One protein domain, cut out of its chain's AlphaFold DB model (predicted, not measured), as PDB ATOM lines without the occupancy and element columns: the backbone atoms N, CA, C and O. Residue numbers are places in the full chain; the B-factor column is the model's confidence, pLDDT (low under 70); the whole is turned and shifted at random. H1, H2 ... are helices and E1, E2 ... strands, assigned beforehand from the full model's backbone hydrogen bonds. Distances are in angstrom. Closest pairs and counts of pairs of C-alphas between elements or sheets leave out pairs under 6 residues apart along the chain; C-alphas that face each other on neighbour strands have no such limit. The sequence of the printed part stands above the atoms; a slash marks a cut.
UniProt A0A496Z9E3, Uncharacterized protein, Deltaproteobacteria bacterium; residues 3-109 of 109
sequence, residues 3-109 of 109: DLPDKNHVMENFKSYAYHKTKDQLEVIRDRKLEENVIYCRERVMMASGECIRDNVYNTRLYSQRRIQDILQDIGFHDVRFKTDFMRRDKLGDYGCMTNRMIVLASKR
ATOM      1  N   ASP A   3     149.960 161.909  50.745       94.75
ATOM      2  CA  ASP A   3     149.065 162.540  49.795       94.75
ATOM      3  C   ASP A   3     149.807 163.695  49.124       94.75
ATOM      4  O   ASP A   3     150.139 164.697  49.759       94.75
ATOM      5  N   LEU A   4     150.151 163.491  47.857       95.19
ATOM      6  CA  LEU A   4     151.098 164.316  47.120       95.19
ATOM      7  C   LEU A   4     150.475 164.789  45.802       95.19
ATOM      8  O   LEU A   4     149.576 164.124  45.281       95.19
ATOM      9  N   PRO A   5     150.962 165.892  45.213       94.62
ATOM     10  CA  PRO A   5     150.675 166.198  43.818       94.62
ATOM     11  C   PRO A   5     151.092 165.030  42.921       94.62
ATOM     12  O   PRO A   5     152.183 164.473  43.086       94.62
ATOM     13  N   ASP A   6     150.258 164.687  41.945       94.25
ATOM     14  CA  ASP A   6     150.686 163.799  40.872       94.25
ATOM     15  C   ASP A   6     151.663 164.549  39.964       94.25
ATOM     16  O   ASP A   6     151.274 165.436  39.198       94.25
ATOM     17  N   LYS A   7     152.951 164.210  40.073       94.50
ATOM     18  CA  LYS A   7     154.014 164.875  39.320       94.50
ATOM     19  C   LYS A   7     153.735 164.872  37.818       94.50
ATOM     20  O   LYS A   7     153.893 165.918  37.201       94.50
ATOM     21  N   ASN A   8     153.352 163.739  37.233       93.25
ATOM     22  CA  ASN A   8     153.223 163.636  35.778       93.25
ATOM     23  C   ASN A   8     152.091 164.535  35.284       93.25
ATOM     24  O   ASN A   8     152.312 165.380  34.420       93.25
ATOM     25  N   HIS A   9     150.933 164.458  35.944       92.12
ATOM     26  CA  HIS A   9     149.804 165.321  35.621       92.12
ATOM     27  C   HIS A   9     150.161 166.807  35.754       92.12
ATOM     28  O   HIS A   9     149.824 167.611  34.884       92.12
ATOM     29  N   VAL A  10     150.851 167.186  36.836       92.00
ATOM     30  CA  VAL A  10     151.264 168.575  37.059       92.00
ATOM     31  C   VAL A  10     152.217 169.054  35.968       92.00
ATOM     32  O   VAL A  10     152.041 170.168  35.490       92.00
ATOM     33  N   MET A  11     153.196 168.241  35.560       92.25
ATOM     34  CA  MET A  11     154.144 168.608  34.501       92.25
ATOM     35  C   MET A  11     153.450 168.776  33.142       92.25
ATOM     36  O   MET A  11     153.772 169.706  32.410       92.25
ATOM     37  N   GLU A  12     152.479 167.919  32.824       92.06
ATOM     38  CA  GLU A  12     151.725 167.964  31.562       92.06
ATOM     39  C   GLU A  12     150.730 169.134  31.494       92.06
ATOM     40  O   GLU A  12     150.444 169.646  30.415       92.06
ATOM     41  N   ASN A  13     150.206 169.573  32.643       90.44
ATOM     42  CA  ASN A  13     149.108 170.544  32.721       90.44
ATOM     43  C   ASN A  13     149.504 171.852  33.424       90.44
ATOM     44  O   ASN A  13     148.635 172.632  33.830       90.44
ATOM     45  N   PHE A  14     150.806 172.098  33.605       91.75
ATOM     46  CA  PHE A  14     151.289 173.258  34.343       91.75
ATOM     47  C   PHE A  14     150.854 174.569  33.678       91.75
ATOM     48  O   PHE A  14     151.041 174.783  32.482       91.75
ATOM     49  N   LYS A  15     150.325 175.489  34.488       92.12
ATOM     50  CA  LYS A  15     150.008 176.859  34.074       92.12
ATOM     51  C   LYS A  15     150.723 177.834  34.995       92.12
ATOM     52  O   LYS A  15     150.514 177.801  36.206       92.12
ATOM     53  N   SER A  16     151.523 178.737  34.443       94.44
ATOM     54  CA  SER A  16     152.209 179.773  35.229       94.44
ATOM     55  C   SER A  16     151.240 180.762  35.876       94.44
ATOM     56  O   SER A  16     151.559 181.342  36.902       94.44
ATOM     57  N   TYR A  17     150.037 180.915  35.326       94.69
ATOM     58  CA  TYR A  17     149.008 181.795  35.858       94.69
ATOM     59  C   TYR A  17     147.673 181.063  35.980       94.69
ATOM     60  O   TYR A  17     147.304 180.275  35.103       94.69
ATOM     61  N   ALA A  18     146.938 181.334  37.053       92.00
ATOM     62  CA  ALA A  18     145.543 180.940  37.177       92.00
ATOM     63  C   ALA A  18     144.731 181.985  37.930       92.00
ATOM     64  O   ALA A  18     145.196 182.589  38.894       92.00
ATOM     65  N   TYR A  19     143.482 182.130  37.501       91.56
ATOM     66  CA  TYR A  19     142.480 182.973  38.126       91.56
ATOM     67  C   TYR A  19     141.216 182.145  38.347       91.56
ATOM     68  O   TYR A  19     140.747 181.457  37.438       91.56
ATOM     69  N   HIS A  20     140.673 182.198  39.557       87.06
ATOM     70  CA  HIS A  20     139.449 181.504  39.921       87.06
ATOM     71  C   HIS A  20     138.551 182.419  40.745       87.06
ATOM     72  O   HIS A  20     138.957 182.896  41.801       87.06
ATOM     73  N   LYS A  21     137.314 182.618  40.286       88.12
ATOM     74  CA  LYS A  21     136.288 183.351  41.025       88.12
ATOM     75  C   LYS A  21     135.351 182.374  41.722       88.12
ATOM     76  O   LYS A  21     134.774 181.501  41.069       88.12
ATOM     77  N   THR A  22     135.203 182.514  43.033       82.06
ATOM     78  CA  THR A  22     134.247 181.729  43.817       82.06
ATOM     79  C   THR A  22     132.862 182.379  43.776       82.06
ATOM     80  O   THR A  22     132.691 183.513  43.322       82.06
ATOM     81  N   LYS A  23     131.842 181.654  44.251       76.38
ATOM     82  CA  LYS A  23     130.478 182.196  44.359       76.38
ATOM     83  C   LYS A  23     130.373 183.336  45.376       76.38
ATOM     84  O   LYS A  23     129.538 184.215  45.197       76.38
ATOM     85  N   ASP A  24     131.254 183.358  46.371       79.56
ATOM     86  CA  ASP A  24     131.223 184.297  47.499       79.56
ATOM     87  C   ASP A  24     131.970 185.606  47.192       79.56
ATOM     88  O   ASP A  24     132.479 186.267  48.088       79.56
ATOM     89  N   GLN A  25     132.078 185.964  45.907       86.25
ATOM     90  CA  GLN A  25     132.814 187.137  45.421       86.25
ATOM     91  C   GLN A  25     134.313 187.140  45.761       86.25
ATOM     92  O   GLN A  25     134.945 188.196  45.710       86.25
ATOM     93  N   LEU A  26     134.899 185.976  46.054       91.75
ATOM     94  CA  LEU A  26     136.343 185.852  46.223       91.75
ATOM     95  C   LEU A  26     137.014 185.581  44.885       91.75
ATOM     96  O   LEU A  26     136.542 184.785  44.072       91.75
ATOM     97  N   GLU A  27     138.161 186.207  44.695       92.75
ATOM     98  CA  GLU A  27     139.014 186.057  43.533       92.75
ATOM     99  C   GLU A  27     140.355 185.492  43.988       92.75
ATOM    100  O   GLU A  27     141.050 186.069  44.821       92.75
ATOM    101  N   VAL A  28     140.704 184.320  43.465       92.31
ATOM    102  CA  VAL A  28     141.951 183.627  43.777       92.31
ATOM    103  C   VAL A  28     142.869 183.708  42.570       92.31
ATOM    104  O   VAL A  28     142.563 183.155  41.512       92.31
ATOM    105  N   ILE A  29     144.000 184.383  42.741       93.69
ATOM    106  CA  ILE A  29     145.037 184.567  41.725       93.69
ATOM    107  C   ILE A  29     146.257 183.754  42.135       93.69
ATOM    108  O   ILE A  29     146.696 183.822  43.283       93.69
ATOM    109  N   ARG A  30     146.820 182.993  41.198       95.00
ATOM    110  CA  ARG A  30     148.044 182.217  41.404       95.00
ATOM    111  C   ARG A  30     149.058 182.543  40.327       95.00
ATOM    112  O   ARG A  30     148.820 182.244  39.161       95.00
ATOM    113  N   ASP A  31     150.193 183.072  40.757       97.00
ATOM    114  CA  ASP A  31     151.384 183.269  39.941       97.00
ATOM    115  C   ASP A  31     152.397 182.182  40.303       97.00
ATOM    116  O   ASP A  31     152.774 182.030  41.467       97.00
ATOM    117  N   ARG A  32     152.807 181.382  39.320       96.31
ATOM    118  CA  ARG A  32     153.602 180.169  39.511       96.31
ATOM    119  C   ARG A  32     154.814 180.136  38.597       96.31
ATOM    120  O   ARG A  32     154.722 180.414  37.403       96.31
ATOM    121  N   LYS A  33     155.926 179.662  39.147       97.50
ATOM    122  CA  LYS A  33     157.132 179.290  38.407       97.50
ATOM    123  C   LYS A  33     157.460 177.834  38.697       97.50
ATOM    124  O   LYS A  33     157.430 177.421  39.852       97.50
ATOM    125  N   LEU A  34     157.761 177.071  37.654       96.25
ATOM    126  CA  LEU A  34     158.262 175.708  37.769       96.25
ATOM    127  C   LEU A  34     159.760 175.724  37.470       96.25
ATOM    128  O   LEU A  34     160.165 176.123  36.381       96.25
ATOM    129  N   GLU A  35     160.566 175.286  38.431       96.31
ATOM    130  CA  GLU A  35     161.997 175.054  38.246       96.31
ATOM    131  C   GLU A  35     162.312 173.631  38.685       96.31
ATOM    132  O   GLU A  35     162.008 173.235  39.812       96.31
ATOM    133  N   GLU A  36     162.899 172.847  37.783       93.19
ATOM    134  CA  GLU A  36     163.152 171.420  37.982       93.19
ATOM    135  C   GLU A  36     161.895 170.650  38.433       93.19
ATOM    136  O   GLU A  36     161.032 170.314  37.627       93.19
ATOM    137  N   ASN A  37     161.794 170.356  39.731       95.44
ATOM    138  CA  ASN A  37     160.690 169.640  40.360       95.44
ATOM    139  C   ASN A  37     160.075 170.452  41.505       95.44
ATOM    140  O   ASN A  37     159.510 169.871  42.430       95.44
ATOM    141  N   VAL A  38     160.230 171.774  41.502       96.94
ATOM    142  CA  VAL A  38     159.681 172.669  42.521       96.94
ATOM    143  C   VAL A  38     158.801 173.707  41.845       96.94
ATOM    144  O   VAL A  38     159.215 174.394  40.914       96.94
ATOM    145  N   ILE A  39     157.568 173.820  42.329       96.69
ATOM    146  CA  ILE A  39     156.663 174.902  41.959       96.69
ATOM    147  C   ILE A  39     156.749 175.963  43.034       96.69
ATOM    148  O   ILE A  39     156.385 175.701  44.176       96.69
ATOM    149  N   TYR A  40     157.173 177.157  42.658       97.31
ATOM    150  CA  TYR A  40     157.059 178.359  43.471       97.31
ATOM    151  C   TYR A  40     155.742 179.034  43.129       97.31
ATOM    152  O   TYR A  40     155.450 179.240  41.952       97.31
ATOM    153  N   CYS A  41     154.936 179.351  44.132       96.50
ATOM    154  CA  CYS A  41     153.616 179.935  43.955       96.50
ATOM    155  C   CYS A  41     153.456 181.148  44.865       96.50
ATOM    156  O   CYS A  41     153.734 181.062  46.060       96.50
ATOM    157  N   ARG A  42     152.950 182.248  44.308       97.06
ATOM    158  CA  ARG A  42     152.294 183.309  45.066       97.06
ATOM    159  C   ARG A  42     150.796 183.183  44.838       97.06
ATOM    160  O   ARG A  42     150.330 183.294  43.705       97.06
ATOM    161  N   GLU A  43     150.049 182.941  45.904       96.31
ATOM    162  CA  GLU A  43     148.593 182.904  45.881       96.31
ATOM    163  C   GLU A  43     148.033 184.131  46.591       96.31
ATOM    164  O   GLU A  43     148.323 184.369  47.764       96.31
ATOM    165  N   ARG A  44     147.187 184.874  45.880       95.81
ATOM    166  CA  ARG A  44     146.445 186.013  46.408       95.81
ATOM    167  C   ARG A  44     144.961 185.689  46.422       95.81
ATOM    168  O   ARG A  44     144.425 185.232  45.415       95.81
ATOM    169  N   VAL A  45     144.313 185.920  47.556       94.75
ATOM    170  CA  VAL A  45     142.863 185.821  47.721       94.75
ATOM    171  C   VAL A  45     142.339 187.219  47.993       94.75
ATOM    172  O   VAL A  45     142.681 187.829  49.007       94.75
ATOM    173  N   MET A  46     141.523 187.710  47.073       95.44
ATOM    174  CA  MET A  46     140.992 189.064  47.068       95.44
ATOM    175  C   MET A  46     139.468 189.019  47.161       95.44
ATOM    176  O   MET A  46     138.839 188.106  46.627       95.44
ATOM    177  N   MET A  47     138.861 190.014  47.792       93.75
ATOM    178  CA  MET A  47     137.449 190.326  47.572       93.75
ATOM    179  C   MET A  47     137.287 190.962  46.187       93.75
ATOM    180  O   MET A  47     138.174 191.681  45.729       93.75
ATOM    181  N   ALA A  48     136.124 190.802  45.553       88.31
ATOM    182  CA  ALA A  48     135.801 191.505  44.305       88.31
ATOM    183  C   ALA A  48     135.826 193.045  44.447       88.31
ATOM    184  O   ALA A  48     135.933 193.750  43.448       88.31
ATOM    185  N   SER A  49     135.748 193.569  45.677       90.06
ATOM    186  CA  SER A  49     135.961 194.987  46.001       90.06
ATOM    187  C   SER A  49     137.424 195.443  45.870       90.06
ATOM    188  O   SER A  49     137.689 196.640  45.939       90.06
ATOM    189  N   GLY A  50     138.372 194.515  45.692       88.88
ATOM    190  CA  GLY A  50     139.810 194.779  45.603       88.88
ATOM    191  C   GLY A  50     140.573 194.639  46.926       88.88
ATOM    192  O   GLY A  50     141.792 194.797  46.940       88.88
ATOM    193  N   GLU A  51     139.896 194.325  48.030       94.50
ATOM    194  CA  GLU A  51     140.538 194.088  49.329       94.50
ATOM    195  C   GLU A  51     141.324 192.767  49.335       94.50
ATOM    196  O   GLU A  51     140.820 191.735  48.890       94.50
ATOM    197  N   CYS A  52     142.558 192.783  49.851       95.38
ATOM    198  CA  CYS A  52     143.380 191.581  49.996       95.38
ATOM    199  C   CYS A  52     143.074 190.872  51.315       95.38
ATOM    200  O   CYS A  52     143.362 191.401  52.386       95.38
ATOM    201  N   ILE A  53     142.552 189.650  51.232       95.56
ATOM    202  CA  ILE A  53     142.301 188.797  52.401       95.56
ATOM    203  C   ILE A  53     143.561 188.010  52.756       95.56
ATOM    204  O   ILE A  53     143.852 187.762  53.927       95.56
ATOM    205  N   ARG A  54     144.300 187.562  51.734       95.56
ATOM    206  CA  ARG A  54     145.484 186.720  51.906       95.56
ATOM    207  C   ARG A  54     146.448 186.878  50.742       95.56
ATOM    208  O   ARG A  54     146.033 186.797  49.593       95.56
ATOM    209  N   ASP A  55     147.733 186.981  51.052       97.25
ATOM    210  CA  ASP A  55     148.827 186.940  50.082       97.25
ATOM    211  C   ASP A  55     149.925 186.028  50.626       97.25
ATOM    212  O   ASP A  55     150.622 186.377  51.576       97.25
ATOM    213  N   ASN A  56     150.023 184.824  50.066       96.94
ATOM    214  CA  ASN A  56     150.934 183.794  50.541       96.94
ATOM    215  C   ASN A  56     151.907 183.383  49.448       96.94
ATOM    216  O   ASN A  56     151.515 183.147  48.305       96.94
ATOM    217  N   VAL A  57     153.160 183.177  49.843       97.06
ATOM    218  CA  VAL A  57     154.177 182.550  49.003       97.06
ATOM    219  C   VAL A  57     154.502 181.180  49.575       97.06
ATOM    220  O   VAL A  57     154.780 181.043  50.764       97.06
ATOM    221  N   TYR A  58     154.464 180.157  48.731       95.62
ATOM    222  CA  TYR A  58     154.818 178.795  49.107       95.62
ATOM    223  C   TYR A  58     155.505 178.074  47.956       95.62
ATOM    224  O   TYR A  58     155.439 178.487  46.797       95.62
ATOM    225  N   ASN A  59     156.165 176.970  48.289       95.69
ATOM    226  CA  ASN A  59     156.734 176.068  47.307       95.69
ATOM    227  C   ASN A  59     156.191 174.648  47.489       95.69
ATOM    228  O   ASN A  59     155.857 174.226  48.594       95.69
ATOM    229  N   THR A  60     156.096 173.926  46.378       95.31
ATOM    230  CA  THR A  60     155.635 172.540  46.336       95.31
ATOM    231  C   THR A  60     156.650 171.715  45.566       95.31
ATOM    232  O   THR A  60     156.831 171.917  44.364       95.31
ATOM    233  N   ARG A  61     157.299 170.760  46.240       96.06
ATOM    234  CA  ARG A  61     158.201 169.806  45.587       96.06
ATOM    235  C   ARG A  61     157.415 168.626  45.015       96.06
ATOM    236  O   ARG A  61     156.628 167.993  45.712       96.06
ATOM    237  N   LEU A  62     157.653 168.326  43.746       96.50
ATOM    238  CA  LEU A  62     157.054 167.223  43.010       96.50
ATOM    239  C   LEU A  62     157.946 165.987  43.121       96.50
ATOM    240  O   LEU A  62     159.108 165.993  42.707       96.50
ATOM    241  N   TYR A  63     157.389 164.901  43.646       96.94
ATOM    242  CA  TYR A  63     158.092 163.631  43.770       96.94
ATOM    243  C   TYR A  63     157.566 162.622  42.752       96.94
ATOM    244  O   TYR A  63     156.362 162.511  42.535       96.94
ATOM    245  N   SER A  64     158.474 161.868  42.131       96.12
ATOM    246  CA  SER A  64     158.093 160.687  41.357       96.12
ATOM    247  C   SER A  64     157.739 159.529  42.290       96.12
ATOM    248  O   SER A  64     158.224 159.470  43.424       96.12
ATOM    249  N   GLN A  65     156.960 158.566  41.787       96.81
ATOM    250  CA  GLN A  65     156.686 157.316  42.503       96.81
ATOM    251  C   GLN A  65     157.980 156.641  42.962       96.81
ATOM    252  O   GLN A  65     158.120 156.332  44.140       96.81
ATOM    253  N   ARG A  66     158.964 156.514  42.056       97.12
ATOM    254  CA  ARG A  66     160.276 155.929  42.364       97.12
ATOM    255  C   ARG A  66     160.943 156.614  43.555       97.12
ATOM    256  O   ARG A  66     161.341 155.942  44.491       97.12
ATOM    257  N   ARG A  67     160.997 157.951  43.565       97.25
ATOM    258  CA  ARG A  67     161.647 158.679  44.660       97.25
ATOM    259  C   ARG A  67     160.930 158.478  45.995       97.25
ATOM    260  O   ARG A  67     161.600 158.374  47.015       97.25
ATOM    261  N   ILE A  68     159.595 158.439  46.002       97.81
ATOM    262  CA  ILE A  68     158.828 158.157  47.224       97.81
ATOM    263  C   ILE A  68     159.025 156.715  47.685       97.81
ATOM    264  O   ILE A  68     159.174 156.489  48.882       97.81
ATOM    265  N   GLN A  69     159.053 155.758  46.758       97.88
ATOM    266  CA  GLN A  69     159.318 154.359  47.074       97.88
ATOM    267  C   GLN A  69     160.685 154.200  47.743       97.88
ATOM    268  O   GLN A  69     160.744 153.622  48.824       97.88
ATOM    269  N   ASP A  70     161.733 154.783  47.155       97.69
ATOM    270  CA  ASP A  70     163.094 154.739  47.699       97.69
ATOM    271  C   ASP A  70     163.135 155.320  49.124       97.69
ATOM    272  O   ASP A  70     163.647 154.679  50.035       97.69
ATOM    273  N   ILE A  71     162.531 156.498  49.347       97.19
ATOM    274  CA  ILE A  71     162.482 157.145  50.674       97.19
ATOM    275  C   ILE A  71     161.747 156.274  51.701       97.19
ATOM    276  O   ILE A  71     162.192 156.143  52.838       97.19
ATOM    277  N   LEU A  72     160.596 155.705  51.335       97.06
ATOM    278  CA  LEU A  72     159.791 154.911  52.263       97.06
ATOM    279  C   LEU A  72     160.490 153.601  52.636       97.06
ATOM    280  O   LEU A  72     160.506 153.239  53.812       97.06
ATOM    281  N   GLN A  73     161.086 152.920  51.657       96.06
ATOM    282  CA  GLN A  73     161.810 151.669  51.878       96.06
ATOM    283  C   GLN A  73     163.070 151.879  52.724       96.06
ATOM    284  O   GLN A  73     163.321 151.081  53.625       96.06
ATOM    285  N   ASP A  74     163.801 152.975  52.510       97.12
ATOM    286  CA  ASP A  74     164.986 153.343  53.302       97.12
ATOM    287  C   ASP A  74     164.658 153.547  54.796       97.12
ATOM    288  O   ASP A  74     165.429 153.184  55.679       97.12
ATOM    289  N   ILE A  75     163.452 154.037  55.100       95.75
ATOM    290  CA  ILE A  75     162.968 154.267  56.476       95.75
ATOM    291  C   ILE A  75     162.276 153.010  57.063       95.75
ATOM    292  O   ILE A  75     161.776 153.019  58.192       95.75
ATOM    293  N   GLY A  76     162.247 151.900  56.319       96.62
ATOM    294  CA  GLY A  76     161.709 150.615  56.773       96.62
ATOM    295  C   GLY A  76     160.202 150.429  56.573       96.62
ATOM    296  O   GLY A  76     159.618 149.509  57.149       96.62
ATOM    297  N   PHE A  77     159.550 151.270  55.764       97.56
ATOM    298  CA  PHE A  77     158.193 150.979  55.299       97.56
ATOM    299  C   PHE A  77     158.214 149.915  54.190       97.56
ATOM    300  O   PHE A  77     159.124 149.851  53.367       97.56
ATOM    301  N   HIS A  78     157.160 149.108  54.132       95.12
ATOM    302  CA  HIS A  78     156.944 148.068  53.125       95.12
ATOM    303  C   HIS A  78     155.530 148.153  52.527       95.12
ATOM    304  O   HIS A  78     154.742 149.031  52.888       95.12
ATOM    305  N   ASP A  79     155.220 147.262  51.576       95.56
ATOM    306  CA  ASP A  79     153.950 147.223  50.827       95.56
ATOM    307  C   ASP A  79     153.525 148.588  50.268       95.56
ATOM    308  O   ASP A  79     152.362 148.999  50.359       95.56
ATOM    309  N   VAL A  80     154.494 149.307  49.692       97.25
ATOM    310  CA  VAL A  80     154.271 150.628  49.105       97.25
ATOM    311  C   VAL A  80     153.394 150.486  47.860       97.25
ATOM    312  O   VAL A  80     153.782 149.864  46.874       97.25
ATOM    313  N   ARG A  81     152.200 151.078  47.901       97.31
ATOM    314  CA  ARG A  81     151.217 151.088  46.813       97.31
ATOM    315  C   ARG A  81     150.881 152.517  46.426       97.31
ATOM    316  O   ARG A  81     150.666 153.365  47.292       97.31
ATOM    317  N   PHE A  82     150.776 152.753  45.124       96.81
ATOM    318  CA  PHE A  82     150.494 154.061  44.549       96.81
ATOM    319  C   PHE A  82     149.126 154.068  43.873       96.81
ATOM    320  O   PHE A  82     148.789 153.159  43.116       96.81
ATOM    321  N   LYS A  83     148.363 155.134  44.102       95.12
ATOM    322  CA  LYS A  83     147.204 155.506  43.293       95.12
ATOM    323  C   LYS A  83     147.451 156.901  42.731       95.12
ATOM    324  O   LYS A  83     147.401 157.878  43.471       95.12
ATOM    325  N   THR A  84     147.748 156.969  41.441       92.12
ATOM    326  CA  THR A  84     147.908 158.213  40.673       92.12
ATOM    327  C   THR A  84     146.609 158.633  40.013       92.12
ATOM    328  O   THR A  84     145.614 157.899  40.065       92.12
ATOM    329  N   ASP A  85     146.640 159.825  39.418       85.62
ATOM    330  CA  ASP A  85     145.512 160.440  38.726       85.62
ATOM    331  C   ASP A  85     144.238 160.470  39.588       85.62
ATOM    332  O   ASP A  85     143.106 160.327  39.126       85.62
ATOM    333  N   PHE A  86     144.416 160.593  40.906       85.81
ATOM    334  CA  PHE A  86     143.293 160.613  41.822       85.81
ATOM    335  C   PHE A  86     142.711 162.023  41.881       85.81
ATOM    336  O   PHE A  86     143.348 162.957  42.374       85.81
ATOM    337  N   MET A  87     141.473 162.160  41.413       82.31
ATOM    338  CA  MET A  87     140.699 163.392  41.476       82.31
ATOM    339  C   MET A  87     139.334 163.108  42.107       82.31
ATOM    340  O   MET A  87     138.604 162.233  41.652       82.31
ATOM    341  N   ARG A  88     138.960 163.872  43.137       72.12
ATOM    342  CA  ARG A  88     137.605 163.851  43.710       72.12
ATOM    343  C   ARG A  88     136.974 165.231  43.555       72.12
ATOM    344  O   ARG A  88     137.062 166.043  44.474       72.12
ATOM    345  N   ARG A  89     136.417 165.530  42.377       68.81
ATOM    346  CA  ARG A  89     135.732 166.805  42.104       68.81
ATOM    347  C   ARG A  89     134.565 166.644  41.144       68.81
ATOM    348  O   ARG A  89     134.662 165.900  40.177       68.81
ATOM    349  N   ASP A  90     133.544 167.465  41.371       64.81
ATOM    350  CA  ASP A  90     132.336 167.523  40.541       64.81
ATOM    351  C   ASP A  90     132.430 168.592  39.433       64.81
ATOM    352  O   ASP A  90     131.547 168.689  38.584       64.81
ATOM    353  N   LYS A  91     133.475 169.443  39.441       68.31
ATOM    354  CA  LYS A  91     133.645 170.569  38.503       68.31
ATOM    355  C   LYS A  91     135.093 170.790  38.067       68.31
ATOM    356  O   LYS A  91     136.021 170.678  38.871       68.31
ATOM    357  N   LEU A  92     135.251 171.213  36.812       67.69
ATOM    358  CA  LEU A  92     136.517 171.664  36.226       67.69
ATOM    359  C   LEU A  92     136.974 172.999  36.843       67.69
ATOM    360  O   LEU A  92     136.157 173.868  37.143       67.69
ATOM    361  N   GLY A  93     138.285 173.160  37.030       69.38
ATOM    362  CA  GLY A  93     138.905 174.374  37.568       69.38
ATOM    363  C   GLY A  93     140.344 174.138  38.031       69.38
ATOM    364  O   GLY A  93     140.756 172.994  38.223       69.38
ATOM    365  N   ASP A  94     141.107 175.216  38.216       73.50
ATOM    366  CA  ASP A  94     142.443 175.160  38.820       73.50
ATOM    367  C   ASP A  94     142.328 175.351  40.337       73.50
ATOM    368  O   ASP A  94     142.091 176.458  40.831       73.50
ATOM    369  N   TYR A  95     142.500 174.260  41.081       75.56
ATOM    370  CA  TYR A  95     142.507 174.268  42.547       75.56
ATOM    371  C   TYR A  95     143.933 174.093  43.092       75.56
ATOM    372  O   TYR A  95     144.145 173.511  44.156       75.56
ATOM    373  N   GLY A  96     144.929 174.556  42.335       79.94
ATOM    374  CA  GLY A  96     146.343 174.419  42.655       79.94
ATOM    375  C   GLY A  96     146.918 173.047  42.300       79.94
ATOM    376  O   GLY A  96     146.313 172.242  41.593       79.94
ATOM    377  N   CYS A  97     148.120 172.771  42.807       81.50
ATOM    378  CA  CYS A  97     148.894 171.565  42.482       81.50
ATOM    379  C   CYS A  97     148.268 170.262  43.001       81.50
ATOM    380  O   CYS A  97     148.622 169.192  42.528       81.50
ATOM    381  N   MET A  98     147.314 170.339  43.932       83.50
ATOM    382  CA  MET A  98     146.600 169.172  44.471       83.50
ATOM    383  C   MET A  98     145.377 168.786  43.632       83.50
ATOM    384  O   MET A  98     144.456 168.126  44.116       83.50
ATOM    385  N   THR A  99     145.364 169.238  42.377       82.69
ATOM    386  CA  THR A  99     144.292 168.991  41.424       82.69
ATOM    387  C   THR A  99     144.217 167.508  41.072       82.69
ATOM    388  O   THR A  99     143.158 166.918  41.273       82.69
ATOM    389  N   ASN A 100     145.320 166.882  40.686       88.94
ATOM    390  CA  ASN A 100     145.400 165.426  40.586       88.94
ATOM    391  C   ASN A 100     146.434 164.958  41.598       88.94
ATOM    392  O   ASN A 100     147.483 165.586  41.771       88.94
ATOM    393  N   ARG A 101     146.089 163.900  42.324       91.69
ATOM    394  CA  ARG A 101     146.822 163.467  43.508       91.69
ATOM    395  C   ARG A 101     147.450 162.105  43.263       91.69
ATOM    396  O   ARG A 101     146.859 161.233  42.627       91.69
ATOM    397  N   MET A 102     148.629 161.929  43.835       95.19
ATOM    398  CA  MET A 102     149.268 160.643  44.045       95.19
ATOM    399  C   MET A 102     149.084 160.261  45.515       95.19
ATOM    400  O   MET A 102     149.707 160.842  46.406       95.19
ATOM    401  N   ILE A 103     148.224 159.279  45.763       96.38
ATOM    402  CA  ILE A 103     148.014 158.701  47.090       96.38
ATOM    403  C   ILE A 103     148.963 157.523  47.262       96.38
ATOM    404  O   ILE A 103     149.003 156.620  46.423       96.38
ATOM    405  N   VAL A 104     149.717 157.524  48.361       97.25
ATOM    406  CA  VAL A 104     150.679 156.467  48.684       97.25
ATOM    407  C   VAL A 104     150.288 155.804  49.993       97.25
ATOM    408  O   VAL A 104     150.205 156.443  51.049       97.25
ATOM    409  N   LEU A 105     150.060 154.499  49.928       97.56
ATOM    410  CA  LEU A 105     149.832 153.649  51.087       97.56
ATOM    411  C   LEU A 105     151.092 152.830  51.330       97.56
ATOM    412  O   LEU A 105     151.644 152.270  50.392       97.56
ATOM    413  N   ALA A 106     151.538 152.772  52.576       97.12
ATOM    414  CA  ALA A 106     152.674 151.968  52.989       97.12
ATOM    415  C   ALA A 106     152.455 151.522  54.433       97.12
ATOM    416  O   ALA A 106     151.823 152.243  55.215       97.12
ATOM    417  N   SER A 107     152.977 150.352  54.761       96.19
ATOM    418  CA  SER A 107     152.869 149.732  56.076       96.19
ATOM    419  C   SER A 107     154.215 149.800  56.782       96.19
ATOM    420  O   SER A 107     155.263 149.692  56.147       96.19
ATOM    421  N   LYS A 108     154.186 150.002  58.095       90.12
ATOM    422  CA  LYS A 108     155.364 149.882  58.951       90.12
ATOM    423  C   LYS A 108     155.175 148.633  59.803       90.12
ATOM    424  O   LYS A 108     154.064 148.429  60.295       90.12
ATOM    425  N   ARG A 109     156.217 147.809  59.911       75.69
ATOM    426  CA  ARG A 109     156.233 146.699  60.871       75.69
ATOM    427  C   ARG A 109     156.269 147.224  62.297       75.69
ATOM    428  O   ARG A 109     156.902 148.286  62.505       75.69
TER     429      ARG A 109
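What this domain is: This is residues 3 to 109 of the 109 residues of an uncharacterized protein of Deltaproteobacteria bacterium (UniProt A0A496Z9E3). Two parts stand end to end along one long axis: a long, twisted sheet of four antiparallel strands, E2 to E5, and a smaller three-stranded sheet, E1, E7 and E6, with the helix H2 packed over one face. The short helix H1 lies between the parts along the chain, and residues 87 to 100 make a long loop between E6 and E7. The printed part has 107 residues, with two named helices and seven named strands in the order E1 H1 E2 E3 E4 E5 H2 E6 E7; the sheets run E2 E3 E4 E5 and E1 E7 E6, both antiparallel, and the class is mixed, helices and strands. The whole is loose, with a radius of gyration of the C-alphas of 16.5 A, and elongated, spanning 54 by 30 by 26 A.

Where its parts are: In the larger sheet E2 is residues 17 to 21, E3 residues 26 to 35, 29.0 A long, E4 residues 38 to 47, 28.8 A, and E5 residues 52 to 61, 26.7 A. C-alpha 26 of E3 is at (136.343, 185.852, 46.223). In the smaller sheet E1 is residues 3 to 5, beginning with C-alpha 3 at (149.065, 162.540, 49.795); E6 is residues 77 to 86, 22.3 A, and E7 residues 101 to 108, 22.3 A, ending with C-alpha 108 at (155.364, 149.882, 58.951). H1 is residues 7 to 12 and H2 residues 65 to 74, 14.2 A.

How they stand to each other: E2 to E5 form a meander, each strand the antiparallel neighbour of the one before, with E2 and E5 as edge strands. N 18 and O 30 are 3.0 A apart in the hairpin E2 and E3, N 33 and O 40 2.9 A in E3 and E4, and N 41 and O 58 2.8 A in E4 and E5, within hydrogen-bond range. E5 is apart from E6 and E7. In the other sheet E7 is the inner strand, with N 4 and O 102 at 3.1 A towards E1 and N 103 and O 83 at 2.8 A in the hairpin E6 and E7. E6 bends by 52 degrees at residue 80. H1 and H2 are on this sheet in two layers, helices on one face of a sheet. H2, at a height over the sheet of 8.8 A, is over E7 and only just over E6, with 3 of its 10 C-alphas; it runs along the strands, at 19 degrees to E7 on the local plane. The closest C-alphas of H2 and E6 are those of Gln 69 and Val 80, 6.6 A apart; those of H1 and E6 are His 9 and Asp 85, 7.2 A. Neither helix is on the larger sheet. In H1 and H2 every O i to N i+4 pair is within hydrogen-bond range.

The domain as a whole: The two C-alphas farthest apart, those of Ser 49 and Arg 109, are 54.4 A apart. The printed part has no cut and ends at residue 109, the chain's last. The link from E6 to E7 is long, with 14 residues; the other links are tight. Mean pLDDT of the printed part is 91.5; residues 89 to 93 are under 70.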